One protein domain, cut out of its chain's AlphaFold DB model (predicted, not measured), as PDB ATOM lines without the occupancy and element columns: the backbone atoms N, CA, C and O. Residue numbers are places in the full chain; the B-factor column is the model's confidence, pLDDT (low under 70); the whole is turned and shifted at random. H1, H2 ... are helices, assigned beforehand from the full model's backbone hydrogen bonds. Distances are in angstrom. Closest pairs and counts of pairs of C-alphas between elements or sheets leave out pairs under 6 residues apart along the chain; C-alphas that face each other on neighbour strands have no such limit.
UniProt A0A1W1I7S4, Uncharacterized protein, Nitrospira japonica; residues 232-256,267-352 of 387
ATOM      1  N   SER A 232     146.607 178.624 149.475       86.81
ATOM      2  CA  SER A 232     147.217 177.442 150.081       86.81
ATOM      3  C   SER A 232     147.393 176.303 149.071       86.81
ATOM      4  O   SER A 232     148.442 175.665 149.047       86.81
ATOM      5  N   THR A 233     146.404 176.068 148.205       88.50
ATOM      6  CA  THR A 233     146.474 175.034 147.159       88.50
ATOM      7  C   THR A 233     147.514 175.405 146.113       88.50
ATOM      8  O   THR A 233     148.287 174.559 145.674       88.50
ATOM      9  N   LEU A 234     147.555 176.683 145.742       88.25
ATOM     10  CA  LEU A 234     148.460 177.191 144.723       88.25
ATOM     11  C   LEU A 234     149.921 177.186 145.193       88.25
ATOM     12  O   LEU A 234     150.778 176.690 144.472       88.25
ATOM     13  N   LYS A 235     150.187 177.635 146.426       91.81
ATOM     14  CA  LYS A 235     151.505 177.560 147.074       91.81
ATOM     15  C   LYS A 235     152.005 176.118 147.154       91.81
ATOM     16  O   LYS A 235     153.056 175.815 146.608       91.81
ATOM     17  N   LYS A 236     151.188 175.194 147.681       92.25
ATOM     18  CA  LYS A 236     151.526 173.758 147.736       92.25
ATOM     19  C   LYS A 236     151.810 173.156 146.361       92.25
ATOM     20  O   LYS A 236     152.652 172.273 146.234       92.25
ATOM     21  N   ALA A 237     151.084 173.589 145.333       91.44
ATOM     22  CA  ALA A 237     151.310 173.115 143.978       91.44
ATOM     23  C   ALA A 237     152.633 173.633 143.401       91.44
ATOM     24  O   ALA A 237     153.340 172.853 142.770       91.44
ATOM     25  N   ILE A 238     152.972 174.902 143.654       90.88
ATOM     26  CA  ILE A 238     154.264 175.501 143.292       90.88
ATOM     27  C   ILE A 238     155.402 174.777 144.017       90.88
ATOM     28  O   ILE A 238     156.338 174.329 143.361       90.88
ATOM     29  N   ASP A 239     155.285 174.565 145.329       91.31
ATOM     30  CA  ASP A 239     156.285 173.834 146.117       91.31
ATOM     31  C   ASP A 239     156.448 172.409 145.603       91.31
ATOM     32  O   ASP A 239     157.560 171.947 145.380       91.31
ATOM     33  N   GLY A 240     155.340 171.723 145.318       91.50
ATOM     34  CA  GLY A 240     155.387 170.384 144.750       91.50
ATOM     35  C   GLY A 240     156.004 170.345 143.349       91.50
ATOM     36  O   GLY A 240     156.597 169.327 142.995       91.50
ATOM     37  N   CYS A 241     155.851 171.402 142.545       90.50
ATOM     38  CA  CYS A 241     156.554 171.544 141.272       90.50
ATOM     39  C   CYS A 241     158.052 171.726 141.517       90.50
ATOM     40  O   CYS A 241     158.844 171.043 140.886       90.50
ATOM     41  N   LEU A 242     158.457 172.583 142.454       89.88
ATOM     42  CA  LEU A 242     159.868 172.831 142.746       89.88
ATOM     43  C   LEU A 242     160.560 171.621 143.371       89.88
ATOM     44  O   LEU A 242     161.615 171.233 142.885       89.88
ATOM     45  N   GLN A 243     159.956 170.972 144.364       88.50
ATOM     46  CA  GLN A 243     160.510 169.806 145.064       88.50
ATOM     47  C   GLN A 243     160.748 168.601 144.151       88.50
ATOM     48  O   GLN A 243     161.674 167.827 144.380       88.50
ATOM     49  N   GLU A 244     159.955 168.446 143.087       85.38
ATOM     50  CA  GLU A 244     160.162 167.388 142.091       85.38
ATOM     51  C   GLU A 244     161.534 167.507 141.397       85.38
ATOM     52  O   GLU A 244     162.109 166.505 140.967       85.38
ATOM     53  N   TYR A 245     162.102 168.714 141.344       76.00
ATOM     54  CA  TYR A 245     163.350 168.996 140.631       76.00
ATOM     55  C   TYR A 245     164.473 169.526 141.534       76.00
ATOM     56  O   TYR A 245     165.649 169.288 141.260       76.00
ATOM     57  N   LEU A 246     164.118 170.200 142.624       81.62
ATOM     58  CA  LEU A 246     164.984 170.722 143.672       81.62
ATOM     59  C   LEU A 246     164.500 170.147 145.019       81.62
ATOM     60  O   LEU A 246     163.859 170.850 145.794       81.62
ATOM     61  N   PRO A 247     164.790 168.870 145.330       76.25
ATOM     62  CA  PRO A 247     164.201 168.167 146.479       76.25
ATOM     63  C   PRO A 247     164.581 168.746 147.849       76.25
ATOM     64  O   PRO A 247     163.951 168.420 148.849       76.25
ATOM     65  N   PHE A 248     165.605 169.600 147.903       79.12
ATOM     66  CA  PHE A 248     166.054 170.287 149.117       79.12
ATOM     67  C   PHE A 248     165.544 171.726 149.221       79.12
ATOM     68  O   PHE A 248     165.934 172.446 150.137       79.12
ATOM     69  N   TYR A 249     164.751 172.170 148.249       78.19
ATOM     70  CA  TYR A 249     164.254 173.528 148.184       78.19
ATOM     71  C   TYR A 249     162.890 173.622 148.870       78.19
ATOM     72  O   TYR A 249     161.971 172.868 148.545       78.19
ATOM     73  N   ASP A 250     162.779 174.561 149.805       81.69
ATOM     74  CA  ASP A 250     161.541 174.905 150.497       81.69
ATOM     75  C   ASP A 250     161.294 176.406 150.333       81.69
ATOM     76  O   ASP A 250     162.202 177.216 150.545       81.69
ATOM     77  N   THR A 251     160.093 176.769 149.888       82.12
ATOM     78  CA  THR A 251     159.750 178.163 149.604       82.12
ATOM     79  C   THR A 251     159.347 178.845 150.906       82.12
ATOM     80  O   THR A 251     158.356 178.481 151.541       82.12
ATOM     81  N   ASP A 252     160.069 179.893 151.287       86.94
ATOM     82  CA  ASP A 252     159.748 180.703 152.459       86.94
ATOM     83  C   ASP A 252     158.661 181.724 152.095       86.94
ATOM     84  O   ASP A 252     158.923 182.887 151.777       86.94
ATOM     85  N   TRP A 253     157.407 181.274 152.070       83.56
ATOM     86  CA  TRP A 253     156.267 182.107 151.680       83.56
ATOM     87  C   TRP A 253     156.020 183.315 152.602       83.56
ATOM     88  O   TRP A 253     155.324 184.253 152.190       83.56
ATOM     89  N   ASP A 254     156.576 183.305 153.815       81.62
ATOM     90  CA  ASP A 254     156.399 184.351 154.825       81.62
ATOM     91  C   ASP A 254     157.380 185.514 154.610       81.62
ATOM     92  O   ASP A 254     157.058 186.671 154.873       81.62
ATOM     93  N   ARG A 255     158.553 185.246 154.028       67.69
ATOM     94  CA  ARG A 255     159.600 186.254 153.793       67.69
ATOM     95  C   ARG A 255     159.288 187.280 152.701       67.69
ATOM     96  O   ARG A 255     159.932 188.326 152.648       67.69
ATOM     97  N   LEU A 256     158.336 186.988 151.816       59.28
ATOM     98  CA  LEU A 256     158.021 187.822 150.646       59.28
ATOM     99  C   LEU A 256     156.544 188.189 150.514       59.28
ATOM    100  O   LEU A 256     156.183 188.812 149.521       59.28
ATOM    101  N   GLU A 267     141.393 188.554 139.635       66.25
ATOM    102  CA  GLU A 267     141.978 187.565 138.727       66.25
ATOM    103  C   GLU A 267     142.851 186.563 139.489       66.25
ATOM    104  O   GLU A 267     144.020 186.804 139.780       66.25
ATOM    105  N   ALA A 268     142.284 185.386 139.792       65.50
ATOM    106  CA  ALA A 268     143.014 184.229 140.334       65.50
ATOM    107  C   ALA A 268     144.284 183.901 139.519       65.50
ATOM    108  O   ALA A 268     145.270 183.394 140.041       65.50
ATOM    109  N   LEU A 269     144.258 184.259 138.237       66.62
ATOM    110  CA  LEU A 269     145.367 184.145 137.315       66.62
ATOM    111  C   LEU A 269     146.541 185.072 137.658       66.62
ATOM    112  O   LEU A 269     147.679 184.621 137.747       66.62
ATOM    113  N   GLN A 270     146.269 186.351 137.913       71.75
ATOM    114  CA  GLN A 270     147.288 187.323 138.307       71.75
ATOM    115  C   GLN A 270     147.941 186.911 139.631       71.75
ATOM    116  O   GLN A 270     149.153 187.034 139.802       71.75
ATOM    117  N   ARG A 271     147.148 186.310 140.527       77.62
ATOM    118  CA  ARG A 271     147.635 185.740 141.787       77.62
ATOM    119  C   ARG A 271     148.585 184.556 141.576       77.62
ATOM    120  O   ARG A 271     149.549 184.424 142.321       77.62
ATOM    121  N   SER A 272     148.369 183.741 140.542       77.00
ATOM    122  CA  SER A 272     149.271 182.631 140.205       77.00
ATOM    123  C   SER A 272     150.621 183.065 139.661       77.00
ATOM    124  O   SER A 272     151.632 182.505 140.079       77.00
ATOM    125  N   PHE A 273     150.668 184.103 138.829       77.44
ATOM    126  CA  PHE A 273     151.945 184.670 138.399       77.44
ATOM    127  C   PHE A 273     152.671 185.357 139.533       77.44
ATOM    128  O   PHE A 273     153.873 185.183 139.658       77.44
ATOM    129  N   TYR A 274     151.946 186.076 140.389       80.44
ATOM    130  CA  TYR A 274     152.540 186.714 141.552       80.44
ATOM    131  C   TYR A 274     153.230 185.695 142.473       80.44
ATOM    132  O   TYR A 274     154.405 185.845 142.792       80.44
ATOM    133  N   LEU A 275     152.533 184.612 142.837       81.56
ATOM    134  CA  LEU A 275     153.120 183.550 143.660       81.56
ATOM    135  C   LEU A 275     154.241 182.793 142.931       81.56
ATOM    136  O   LEU A 275     155.235 182.437 143.557       81.56
ATOM    137  N   SER A 276     154.116 182.578 141.618       82.62
ATOM    138  CA  SER A 276     155.179 181.950 140.819       82.62
ATOM    139  C   SER A 276     156.415 182.844 140.703       82.62
ATOM    140  O   SER A 276     157.525 182.330 140.713       82.62
ATOM    141  N   GLY A 277     156.239 184.166 140.636       81.00
ATOM    142  CA  GLY A 277     157.321 185.151 140.638       81.00
ATOM    143  C   GLY A 277     158.066 185.170 141.966       81.00
ATOM    144  O   GLY A 277     159.283 185.041 141.974       81.00
ATOM    145  N   ILE A 278     157.334 185.192 143.088       83.38
ATOM    146  CA  ILE A 278     157.915 185.050 144.433       83.38
ATOM    147  C   ILE A 278     158.770 183.783 144.526       83.38
ATOM    148  O   ILE A 278     159.918 183.833 144.964       83.38
ATOM    149  N   ALA A 279     158.216 182.645 144.106       83.62
ATOM    150  CA  ALA A 279     158.937 181.382 144.150       83.62
ATOM    151  C   ALA A 279     160.158 181.397 143.218       83.62
ATOM    152  O   ALA A 279     161.221 180.905 143.593       83.62
ATOM    153  N   ALA A 280     160.037 182.005 142.035       83.25
ATOM    154  CA  ALA A 280     161.138 182.125 141.096       83.25
ATOM    155  C   ALA A 280     162.301 182.961 141.654       83.25
ATOM    156  O   ALA A 280     163.452 182.531 141.585       83.25
ATOM    157  N   ASP A 281     162.005 184.104 142.272       80.06
ATOM    158  CA  ASP A 281     163.006 184.975 142.894       80.06
ATOM    159  C   ASP A 281     163.755 184.272 144.032       80.06
ATOM    160  O   ASP A 281     164.975 184.419 144.180       80.06
ATOM    161  N   GLN A 282     163.047 183.469 144.828       82.88
ATOM    162  CA  GLN A 282     163.665 182.698 145.902       82.88
ATOM    163  C   GLN A 282     164.547 181.560 145.374       82.88
ATOM    164  O   GLN A 282     165.653 181.372 145.884       82.88
ATOM    165  N   VAL A 283     164.132 180.854 144.316       81.38
ATOM    166  CA  VAL A 283     164.966 179.828 143.665       81.38
ATOM    167  C   VAL A 283     166.231 180.459 143.100       81.38
ATOM    168  O   VAL A 283     167.317 179.917 143.284       81.38
ATOM    169  N   ILE A 284     166.118 181.623 142.462       80.75
ATOM    170  CA  ILE A 284     167.272 182.352 141.926       80.75
ATOM    171  C   ILE A 284     168.211 182.769 143.052       80.75
ATOM    172  O   ILE A 284     169.416 182.560 142.945       80.75
ATOM    173  N   SER A 285     167.668 183.288 144.152       79.94
ATOM    174  CA  SER A 285     168.454 183.655 145.334       79.94
ATOM    175  C   SER A 285     169.174 182.443 145.936       79.94
ATOM    176  O   SER A 285     170.352 182.531 146.284       79.94
ATOM    177  N   PHE A 286     168.499 181.292 146.017       78.00
ATOM    178  CA  PHE A 286     169.078 180.032 146.489       78.00
ATOM    179  C   PHE A 286     170.198 179.533 145.568       78.00
ATOM    180  O   PHE A 286     171.291 179.207 146.035       78.00
ATOM    181  N   VAL A 287     169.952 179.507 144.257       70.75
ATOM    182  CA  VAL A 287     170.943 179.120 143.245       70.75
ATOM    183  C   VAL A 287     172.146 180.056 143.298       70.75
ATOM    184  O   VAL A 287     173.278 179.586 143.268       70.75
ATOM    185  N   GLN A 288     171.928 181.364 143.425       73.44
ATOM    186  CA  GLN A 288     173.005 182.344 143.514       73.44
ATOM    187  C   GLN A 288     173.859 182.121 144.763       73.44
ATOM    188  O   GLN A 288     175.084 182.068 144.663       73.44
ATOM    189  N   ALA A 289     173.223 181.938 145.923       64.00
ATOM    190  CA  ALA A 289     173.923 181.667 147.175       64.00
ATOM    191  C   ALA A 289     174.758 180.378 147.113       64.00
ATOM    192  O   ALA A 289     175.792 180.286 147.772       64.00
ATOM    193  N   ARG A 290     174.323 179.390 146.321       64.50
ATOM    194  CA  ARG A 290     174.980 178.086 146.212       64.50
ATOM    195  C   ARG A 290     176.030 178.003 145.099       64.50
ATOM    196  O   ARG A 290     177.021 177.304 145.280       64.50
ATOM    197  N   TYR A 291     175.827 178.691 143.975       60.50
ATOM    198  CA  TYR A 291     176.609 178.490 142.745       60.50
ATOM    199  C   TYR A 291     177.278 179.758 142.185       60.50
ATOM    200  O   TYR A 291     178.062 179.660 141.246       60.50
ATOM    201  N   GLY A 292     177.023 180.943 142.753       48.72
ATOM    202  CA  GLY A 292     177.878 182.128 142.590       48.72
ATOM    203  C   GLY A 292     177.932 182.821 141.216       48.72
ATOM    204  O   GLY A 292     178.685 183.781 141.092       48.72
ATOM    205  N   ASN A 293     177.165 182.405 140.201       55.03
ATOM    206  CA  ASN A 293     177.209 183.025 138.865       55.03
ATOM    207  C   ASN A 293     176.074 184.040 138.626       55.03
ATOM    208  O   ASN A 293     174.895 183.712 138.735       55.03
ATOM    209  N   GLU A 294     176.448 185.273 138.261       51.22
ATOM    210  CA  GLU A 294     175.545 186.421 138.041       51.22
ATOM    211  C   GLU A 294     175.051 186.590 136.590       51.22
ATOM    212  O   GLU A 294     174.165 187.411 136.345       51.22
ATOM    213  N   SER A 295     175.597 185.860 135.610       50.16
ATOM    214  CA  SER A 295     175.477 186.246 134.194       50.16
ATOM    215  C   SER A 295     174.103 186.037 133.538       50.16
ATOM    216  O   SER A 295     173.837 186.696 132.537       50.16
ATOM    217  N   ASP A 296     173.196 185.240 134.120       52.75
ATOM    218  CA  ASP A 296     171.870 184.937 133.534       52.75
ATOM    219  C   ASP A 296     170.679 185.523 134.323       52.75
ATOM    220  O   ASP A 296     169.521 185.114 134.168       52.75
ATOM    221  N   ARG A 297     170.940 186.515 135.184       55.06
ATOM    222  CA  ARG A 297     169.956 187.061 136.135       55.06
ATOM    223  C   ARG A 297     168.721 187.690 135.482       55.06
ATOM    224  O   ARG A 297     167.643 187.629 136.058       55.06
ATOM    225  N   GLU A 298     168.855 188.275 134.294       56.41
ATOM    226  CA  GLU A 298     167.739 188.976 133.641       56.41
ATOM    227  C   GLU A 298     166.705 188.037 133.005       56.41
ATOM    228  O   GLU A 298     165.569 188.445 132.798       56.41
ATOM    229  N   LEU A 299     167.082 186.798 132.671       56.22
ATOM    230  CA  LEU A 299     166.233 185.862 131.914       56.22
ATOM    231  C   LEU A 299     165.720 184.691 132.757       56.22
ATOM    232  O   LEU A 299     164.701 184.080 132.429       56.22
ATOM    233  N   THR A 300     166.418 184.381 133.849       70.00
ATOM    234  CA  THR A 300     166.081 183.260 134.730       70.00
ATOM    235  C   THR A 300     164.711 183.404 135.417       70.00
ATOM    236  O   THR A 300     163.993 182.402 135.458       70.00
ATOM    237  N   PRO A 301     164.285 184.593 135.906       74.38
ATOM    238  CA  PRO A 301     162.978 184.744 136.554       74.38
ATOM    239  C   PRO A 301     161.828 184.429 135.601       74.38
ATOM    240  O   PRO A 301     160.968 183.608 135.910       74.38
ATOM    241  N   ASP A 302     161.857 185.011 134.403       71.56
ATOM    242  CA  ASP A 302     160.802 184.851 133.402       71.56
ATOM    243  C   ASP A 302     160.681 183.406 132.917       71.56
ATOM    244  O   ASP A 302     159.573 182.871 132.790       71.56
ATOM    245  N   TYR A 303     161.822 182.743 132.709       72.94
ATOM    246  CA  TYR A 303     161.857 181.326 132.369       72.94
ATOM    247  C   TYR A 303     161.226 180.475 133.474       72.94
ATOM    248  O   TYR A 303     160.395 179.604 133.204       72.94
ATOM    249  N   LEU A 304     161.603 180.731 134.727       81.25
ATOM    250  CA  LEU A 304     161.151 179.941 135.860       81.25
ATOM    251  C   LEU A 304     159.661 180.159 136.147       81.25
ATOM    252  O   LEU A 304     158.947 179.195 136.415       81.25
ATOM    253  N   ILE A 305     159.161 181.386 135.980       82.88
ATOM    254  CA  ILE A 305     157.726 181.703 136.017       82.88
ATOM    255  C   ILE A 305     156.980 180.943 134.913       82.88
ATOM    256  O   ILE A 305     155.938 180.333 135.172       82.88
ATOM    257  N   GLY A 306     157.508 180.947 133.684       80.31
ATOM    258  CA  GLY A 306     156.932 180.215 132.556       80.31
ATOM    259  C   GLY A 306     156.856 178.709 132.817       80.31
ATOM    260  O   GLY A 306     155.803 178.102 132.607       80.31
ATOM    261  N   TRP A 307     157.937 178.131 133.337       83.69
ATOM    262  CA  TRP A 307     158.027 176.719 133.701       83.69
ATOM    263  C   TRP A 307     157.071 176.343 134.846       83.69
ATOM    264  O   TRP A 307     156.320 175.372 134.722       83.69
ATOM    265  N   LEU A 308     157.024 177.144 135.918       86.25
ATOM    266  CA  LEU A 308     156.098 176.949 137.040       86.25
ATOM    267  C   LEU A 308     154.647 176.983 136.568       86.25
ATOM    268  O   LEU A 308     153.860 176.102 136.909       86.25
ATOM    269  N   THR A 309     154.303 177.951 135.718       83.56
ATOM    270  CA  THR A 309     152.959 178.063 135.141       83.56
ATOM    271  C   THR A 309     152.590 176.802 134.362       83.56
ATOM    272  O   THR A 309     151.485 176.281 134.529       83.56
ATOM    273  N   ASN A 310     153.515 176.264 133.560       82.25
ATOM    274  CA  ASN A 310     153.280 175.022 132.829       82.25
ATOM    275  C   ASN A 310     153.049 173.832 133.771       82.25
ATOM    276  O   ASN A 310     152.057 173.119 133.624       82.25
ATOM    277  N   CYS A 311     153.899 173.673 134.788       87.25
ATOM    278  CA  CYS A 311     153.745 172.614 135.784       87.25
ATOM    279  C   CYS A 311     152.386 172.693 136.508       87.25
ATOM    280  O   CYS A 311     151.706 171.680 136.696       87.25
ATOM    281  N   LEU A 312     151.933 173.901 136.858       86.88
ATOM    282  CA  LEU A 312     150.632 174.117 137.495       86.88
ATOM    283  C   LEU A 312     149.446 173.756 136.586       86.88
ATOM    284  O   LEU A 312     148.431 173.253 137.075       86.88
ATOM    285  N   MET A 313     149.549 173.985 135.274       84.50
ATOM    286  CA  MET A 313     148.529 173.544 134.313       84.50
ATOM    287  C   MET A 313     148.517 172.022 134.141       84.50
ATOM    288  O   MET A 313     147.438 171.426 134.093       84.50
ATOM    289  N   ASP A 314     149.689 171.382 134.086       85.44
ATOM    290  CA  ASP A 314     149.810 169.922 133.976       85.44
ATOM    291  C   ASP A 314     149.208 169.223 135.201       85.44
ATOM    292  O   ASP A 314     148.476 168.234 135.077       85.44
ATOM    293  N   ARG A 315     149.401 169.817 136.384       86.75
ATOM    294  CA  ARG A 315     148.772 169.394 137.644       86.75
ATOM    295  C   ARG A 315     147.300 169.800 137.773       86.75
ATOM    296  O   ARG A 315     146.680 169.504 138.791       86.75
ATOM    297  N   LYS A 316     146.719 170.434 136.745       89.19
ATOM    298  CA  LYS A 316     145.317 170.895 136.691       89.19
ATOM    299  C   LYS A 316     144.947 171.884 137.806       89.19
ATOM    300  O   LYS A 316     143.780 171.990 138.172       89.19
ATOM    301  N   VAL A 317     145.932 172.604 138.345       86.06
ATOM    302  CA  VAL A 317     145.736 173.650 139.363       86.06
ATOM    303  C   VAL A 317     145.328 174.964 138.703       86.06
ATOM    304  O   VAL A 317     144.520 175.713 139.246       86.06
ATOM    305  N   LEU A 318     145.846 175.217 137.498       82.69
ATOM    306  CA  LEU A 318     145.413 176.305 136.627       82.69
ATOM    307  C   LEU A 318     144.542 175.774 135.478       82.69
ATOM    308  O   LEU A 318     144.731 174.636 135.033       82.69
ATOM    309  N   PRO A 319     143.584 176.576 134.973       79.56
ATOM    310  CA  PRO A 319     142.826 176.214 133.782       79.56
ATOM    311  C   PRO A 319     143.777 175.997 132.602       79.56
ATOM    312  O   PRO A 319     144.740 176.741 132.434       79.56
ATOM    313  N   ARG A 320     143.462 175.021 131.740       77.00
ATOM    314  CA  ARG A 320     144.133 174.855 130.442       77.00
ATOM    315  C   ARG A 320     143.796 176.047 129.544       77.00
ATOM    316  O   ARG A 320     142.833 176.014 128.784       77.00
ATOM    317  N   GLN A 321     144.564 177.115 129.676       71.44
ATOM    318  CA  GLN A 321     144.609 178.242 128.753       71.44
ATOM    319  C   GLN A 321     146.021 178.329 128.191       71.44
ATOM    320  O   GLN A 321     146.948 177.797 128.790       71.44
ATOM    321  N   GLU A 322     146.201 178.992 127.049       61.84
ATOM    322  CA  GLU A 322     147.549 179.234 126.544       61.84
ATOM    323  C   GLU A 322     148.322 180.110 127.541       61.84
ATOM    324  O   GLU A 322     147.996 181.290 127.696       61.84
ATOM    325  N   PRO A 323     149.376 179.591 128.185       61.81
ATOM    326  CA  PRO A 323     150.149 180.325 129.190       61.81
ATOM    327  C   PRO A 323     150.821 181.585 128.631       61.81
ATOM    328  O   PRO A 323     151.133 182.495 129.390       61.81
ATOM    329  N   ARG A 324     150.952 181.696 127.300       63.69
ATOM    330  CA  ARG A 324     151.350 182.928 126.598       63.69
ATOM    331  C   ARG A 324     150.401 184.086 126.866       63.69
ATOM    332  O   ARG A 324     150.847 185.180 127.186       63.69
ATOM    333  N   ILE A 325     149.096 183.843 126.747       64.50
ATOM    334  CA  ILE A 325     148.063 184.861 126.969       64.50
ATOM    335  C   ILE A 325     148.113 185.317 128.427       64.50
ATOM    336  O   ILE A 325     147.966 186.497 128.731       64.50
ATOM    337  N   LEU A 326     148.358 184.363 129.319       63.31
ATOM    338  CA  LEU A 326     148.382 184.558 130.757       63.31
ATOM    339  C   LEU A 326     149.604 185.373 131.201       63.31
ATOM    340  O   LEU A 326     149.453 186.387 131.880       63.31
ATOM    341  N   TYR A 327     150.796 184.986 130.746       67.81
ATOM    342  CA  TYR A 327     152.037 185.689 131.054       67.81
ATOM    343  C   TYR A 327     152.085 187.073 130.395       67.81
ATOM    344  O   TYR A 327     152.474 188.046 131.036       67.81
ATOM    345  N   ARG A 328     151.595 187.207 129.153       66.69
ATOM    346  CA  ARG A 328     151.477 188.513 128.488       66.69
ATOM    347  C   ARG A 328     150.617 189.475 129.311       66.69
ATOM    348  O   ARG A 328     151.053 190.592 129.559       66.69
ATOM    349  N   ARG A 329     149.448 189.038 129.798       65.31
ATOM    350  CA  ARG A 329     148.586 189.862 130.669       65.31
ATOM    351  C   ARG A 329     149.263 190.240 131.986       65.31
ATOM    352  O   ARG A 329     149.112 191.368 132.444       65.31
ATOM    353  N   TYR A 330     150.015 189.315 132.583       67.06
ATOM    354  CA  TYR A 330     150.785 189.584 133.798       67.06
ATOM    355  C   TYR A 330     151.842 190.676 133.571       67.06
ATOM    356  O   TYR A 330     151.862 191.670 134.299       67.06
ATOM    357  N   MET A 331     152.645 190.548 132.513       62.25
ATOM    358  CA  MET A 331     153.646 191.553 132.138       62.25
ATOM    359  C   MET A 331     153.006 192.882 131.727       62.25
ATOM    360  O   MET A 331     153.554 193.953 131.982       62.25
ATOM    361  N   GLU A 332     151.825 192.838 131.112       62.09
ATOM    362  CA  GLU A 332     151.067 194.032 130.757       62.09
ATOM    363  C   GLU A 332     150.585 194.828 131.971       62.09
ATOM    364  O   GLU A 332     150.519 196.055 131.872       62.09
ATOM    365  N   GLY A 333     150.303 194.156 133.091       61.81
ATOM    366  CA  GLY A 333     149.826 194.770 134.328       61.81
ATOM    367  C   GLY A 333     150.914 195.298 135.271       61.81
ATOM    368  O   GLY A 333     150.588 196.112 136.131       61.81
ATOM    369  N   HIS A 334     152.174 194.862 135.137       58.06
ATOM    370  CA  HIS A 334     153.229 195.197 136.106       58.06
ATOM    371  C   HIS A 334     153.932 196.543 135.857       58.06
ATOM    372  O   HIS A 334     154.379 197.149 136.825       58.06
ATOM    373  N   ASP A 335     153.996 197.032 134.610       55.38
ATOM    374  CA  ASP A 335     154.439 198.403 134.292       55.38
ATOM    375  C   ASP A 335     154.128 198.777 132.819       55.38
ATOM    376  O   ASP A 335     154.780 198.276 131.892       55.38
ATOM    377  N   PRO A 336     153.134 199.640 132.540       53.28
ATOM    378  CA  PRO A 336     152.767 200.005 131.174       53.28
ATOM    379  C   PRO A 336     153.803 200.889 130.458       53.28
ATOM    380  O   PRO A 336     153.728 200.997 129.235       53.28
ATOM    381  N   LEU A 337     154.761 201.494 131.176       50.44
ATOM    382  CA  LEU A 337     155.744 202.435 130.619       50.44
ATOM    383  C   LEU A 337     157.120 201.804 130.345       50.44
ATOM    384  O   LEU A 337     158.013 202.468 129.816       50.44
ATOM    385  N   ASN A 338     157.309 200.523 130.666       60.81
ATOM    386  CA  ASN A 338     158.608 199.874 130.538       60.81
ATOM    387  C   ASN A 338     158.932 199.512 129.074       60.81
ATOM    388  O   ASN A 338     158.331 198.617 128.479       60.81
ATOM    389  N   ILE A 339     159.935 200.178 128.495       52.09
ATOM    390  CA  ILE A 339     160.402 199.992 127.105       52.09
ATOM    391  C   ILE A 339     160.941 198.561 126.877       52.09
ATOM    392  O   ILE A 339     160.898 198.040 125.761       52.09
ATOM    393  N   ASN A 340     161.353 197.863 127.943       52.28
ATOM    394  CA  ASN A 340     161.768 196.460 127.879       52.28
ATOM    395  C   ASN A 340     160.597 195.483 127.691       52.28
ATOM    396  O   ASN A 340     160.829 194.311 127.413       52.28
ATOM    397  N   LYS A 341     159.340 195.935 127.771       56.75
ATOM    398  CA  LYS A 341     158.137 195.096 127.642       56.75
ATOM    399  C   LYS A 341     158.044 194.376 126.298       56.75
ATOM    400  O   LYS A 341     157.685 193.199 126.258       56.75
ATOM    401  N   LYS A 342     158.418 195.051 125.204       56.72
ATOM    402  CA  LYS A 342     158.478 194.436 123.868       56.72
ATOM    403  C   LYS A 342     159.562 193.359 123.819       56.72
ATOM    404  O   LYS A 342     159.282 192.241 123.414       56.72
ATOM    405  N   ARG A 343     160.746 193.660 124.365       55.28
ATOM    406  CA  ARG A 343     161.874 192.725 124.470       55.28
ATOM    407  C   ARG A 343     161.539 191.504 125.338       55.28
ATOM    408  O   ARG A 343     161.907 190.404 124.959       55.28
ATOM    409  N   ILE A 344     160.854 191.667 126.471       53.41
ATOM    410  CA  ILE A 344     160.502 190.560 127.378       53.41
ATOM    411  C   ILE A 344     159.378 189.703 126.786       53.41
ATOM    412  O   ILE A 344     159.464 188.482 126.825       53.41
ATOM    413  N   THR A 345     158.370 190.315 126.157       56.19
ATOM    414  CA  THR A 345     157.295 189.569 125.477       56.19
ATOM    415  C   THR A 345     157.833 188.812 124.260       56.19
ATOM    416  O   THR A 345     157.552 187.626 124.115       56.19
ATOM    417  N   GLU A 346     158.674 189.445 123.435       57.81
ATOM    418  CA  GLU A 346     159.361 188.786 122.315       57.81
ATOM    419  C   GLU A 346     160.307 187.686 122.809       57.81
ATOM    420  O   GLU A 346     160.345 186.618 122.212       57.81
ATOM    421  N   ARG A 347     161.022 187.884 123.925       56.50
ATOM    422  CA  ARG A 347     161.872 186.847 124.536       56.50
ATOM    423  C   ARG A 347     161.048 185.680 125.065       56.50
ATOM    424  O   ARG A 347     161.384 184.541 124.775       56.50
ATOM    425  N   PHE A 348     159.949 185.929 125.770       55.44
ATOM    426  CA  PHE A 348     159.040 184.879 126.232       55.44
ATOM    427  C   PHE A 348     158.422 184.096 125.058       55.44
ATOM    428  O   PHE A 348     158.233 182.883 125.129       55.44
ATOM    429  N   GLU A 349     158.161 184.771 123.937       57.12
ATOM    430  CA  GLU A 349     157.723 184.147 122.687       57.12
ATOM    431  C   GLU A 349     158.849 183.369 121.977       57.12
ATOM    432  O   GLU A 349     158.584 182.292 121.438       57.12
ATOM    433  N   GLN A 350     160.097 183.853 122.029       51.88
ATOM    434  CA  GLN A 350     161.299 183.228 121.453       51.88
ATOM    435  C   GLN A 350     161.785 182.003 122.241       51.88
ATOM    436  O   GLN A 350     162.138 180.996 121.628       51.88
ATOM    437  N   PHE A 351     161.749 182.039 123.578       51.78
ATOM    438  CA  PHE A 351     162.005 180.874 124.442       51.78
ATOM    439  C   PHE A 351     160.907 179.810 124.328       51.78
ATOM    440  O   PHE A 351     161.102 178.671 124.741       51.78
ATOM    441  N   GLY A 352     159.801 180.152 123.662       45.38
ATOM    442  CA  GLY A 352     159.003 179.204 122.912       45.38
ATOM    443  C   GLY A 352     158.173 178.264 123.775       45.38
ATOM    444  O   GLY A 352     158.550 177.132 124.039       45.38
TER     445      GLY A 352
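What this domain is: This is residues 232 to 256 and 267 to 352 of the 387 residues of an uncharacterized protein of Nitrospira japonica (UniProt A0A1W1I7S4). Two helices, the long H2 and the shorter H3, cross at a slant in the core; H1 packs on both from one side, and a hairpin of two helices, H4 and H5, sits on the other side, joined to H2 and H3 through H4. The H2 end with the turn after it, residues 289 to 295, and the turn of the hairpin, residues 334 to 340, stick out. The printed part has 111 residues with five named helices, H1 to H5 in chain order, and no named strand, and the class is all helix. It is compact, with a radius of gyration of the C-alphas of 13.9 A, and spans 36 by 34 by 26 A.

Where its parts are: The longest helix, H2, holds residues 268 to 291 and is 34.2 A long, from C-alpha 268 at (143.014, 184.229, 140.334) to C-alpha 291 at (176.609, 178.490, 142.745). H3 follows with residues 300 to 314, 21.1 A long. H1 is residues 232 to 243, 16.1 A, beginning at C-alpha 232 at (147.217, 177.442, 150.081). H4 is residues 323 to 334, 16.7 A, and H5 is residues 340 to 350, 14.7 A, ending at C-alpha 350 at (161.299, 183.228, 121.453).

How they stand to each other: H2 touches H3 at a steep tilt of 52 degrees, opposite ways; their closest C-alphas, of Ser 276 and Ile 305, are 5.4 A apart. H1 touches H2 with residues 234 to 238 alone, closest at the C-alphas of Ile 238 and Ser 276, 7.0 A, and runs the same way at a shallow tilt of 33 degrees, only just short of steep. H1 touches H3 with residues 237 to 242 alone, the closest C-alphas being those of Cys 241 and Cys 311, 6.3 A. H4 touches H2 about perpendicular, at 86 degrees, through residues 269 to 273 of H2 alone; the closest C-alphas, of Gln 270 and Tyr 330, are 6.1 A apart. H4 touches H3 with residues 323 to 327 alone, closest at the C-alphas of Thr 309 and Pro 323, 7.0 A. H4 and H5 form a helical hairpin, opposite ways at a shallow tilt of 10 degrees, with the closest C-alphas, of Arg 328 and Thr 345, 6.6 A apart. H3 and H5 are close but not clearly touching; H1 is apart from H4 and H5, and H2 from H5. In H1, H2, H3, H4 and H5 every O i to N i+4 pair is within hydrogen-bond range.

The domain as a whole: The two C-alphas farthest apart, of Pro 247 and Leu 337, are 38.7 A apart. Residues 257 to 266 are not printed, and C-alphas 256 and 267 are 20.0 A apart across this cut, in the link from H1 to H2. Of the links that are printed whole, H4 to H5 is tight, H2 to H3 and H3 to H4 are short. The mean pLDDT of the printed part is 72.2; 47 residues are under 70, among them 289 to 299 and 322 to 352.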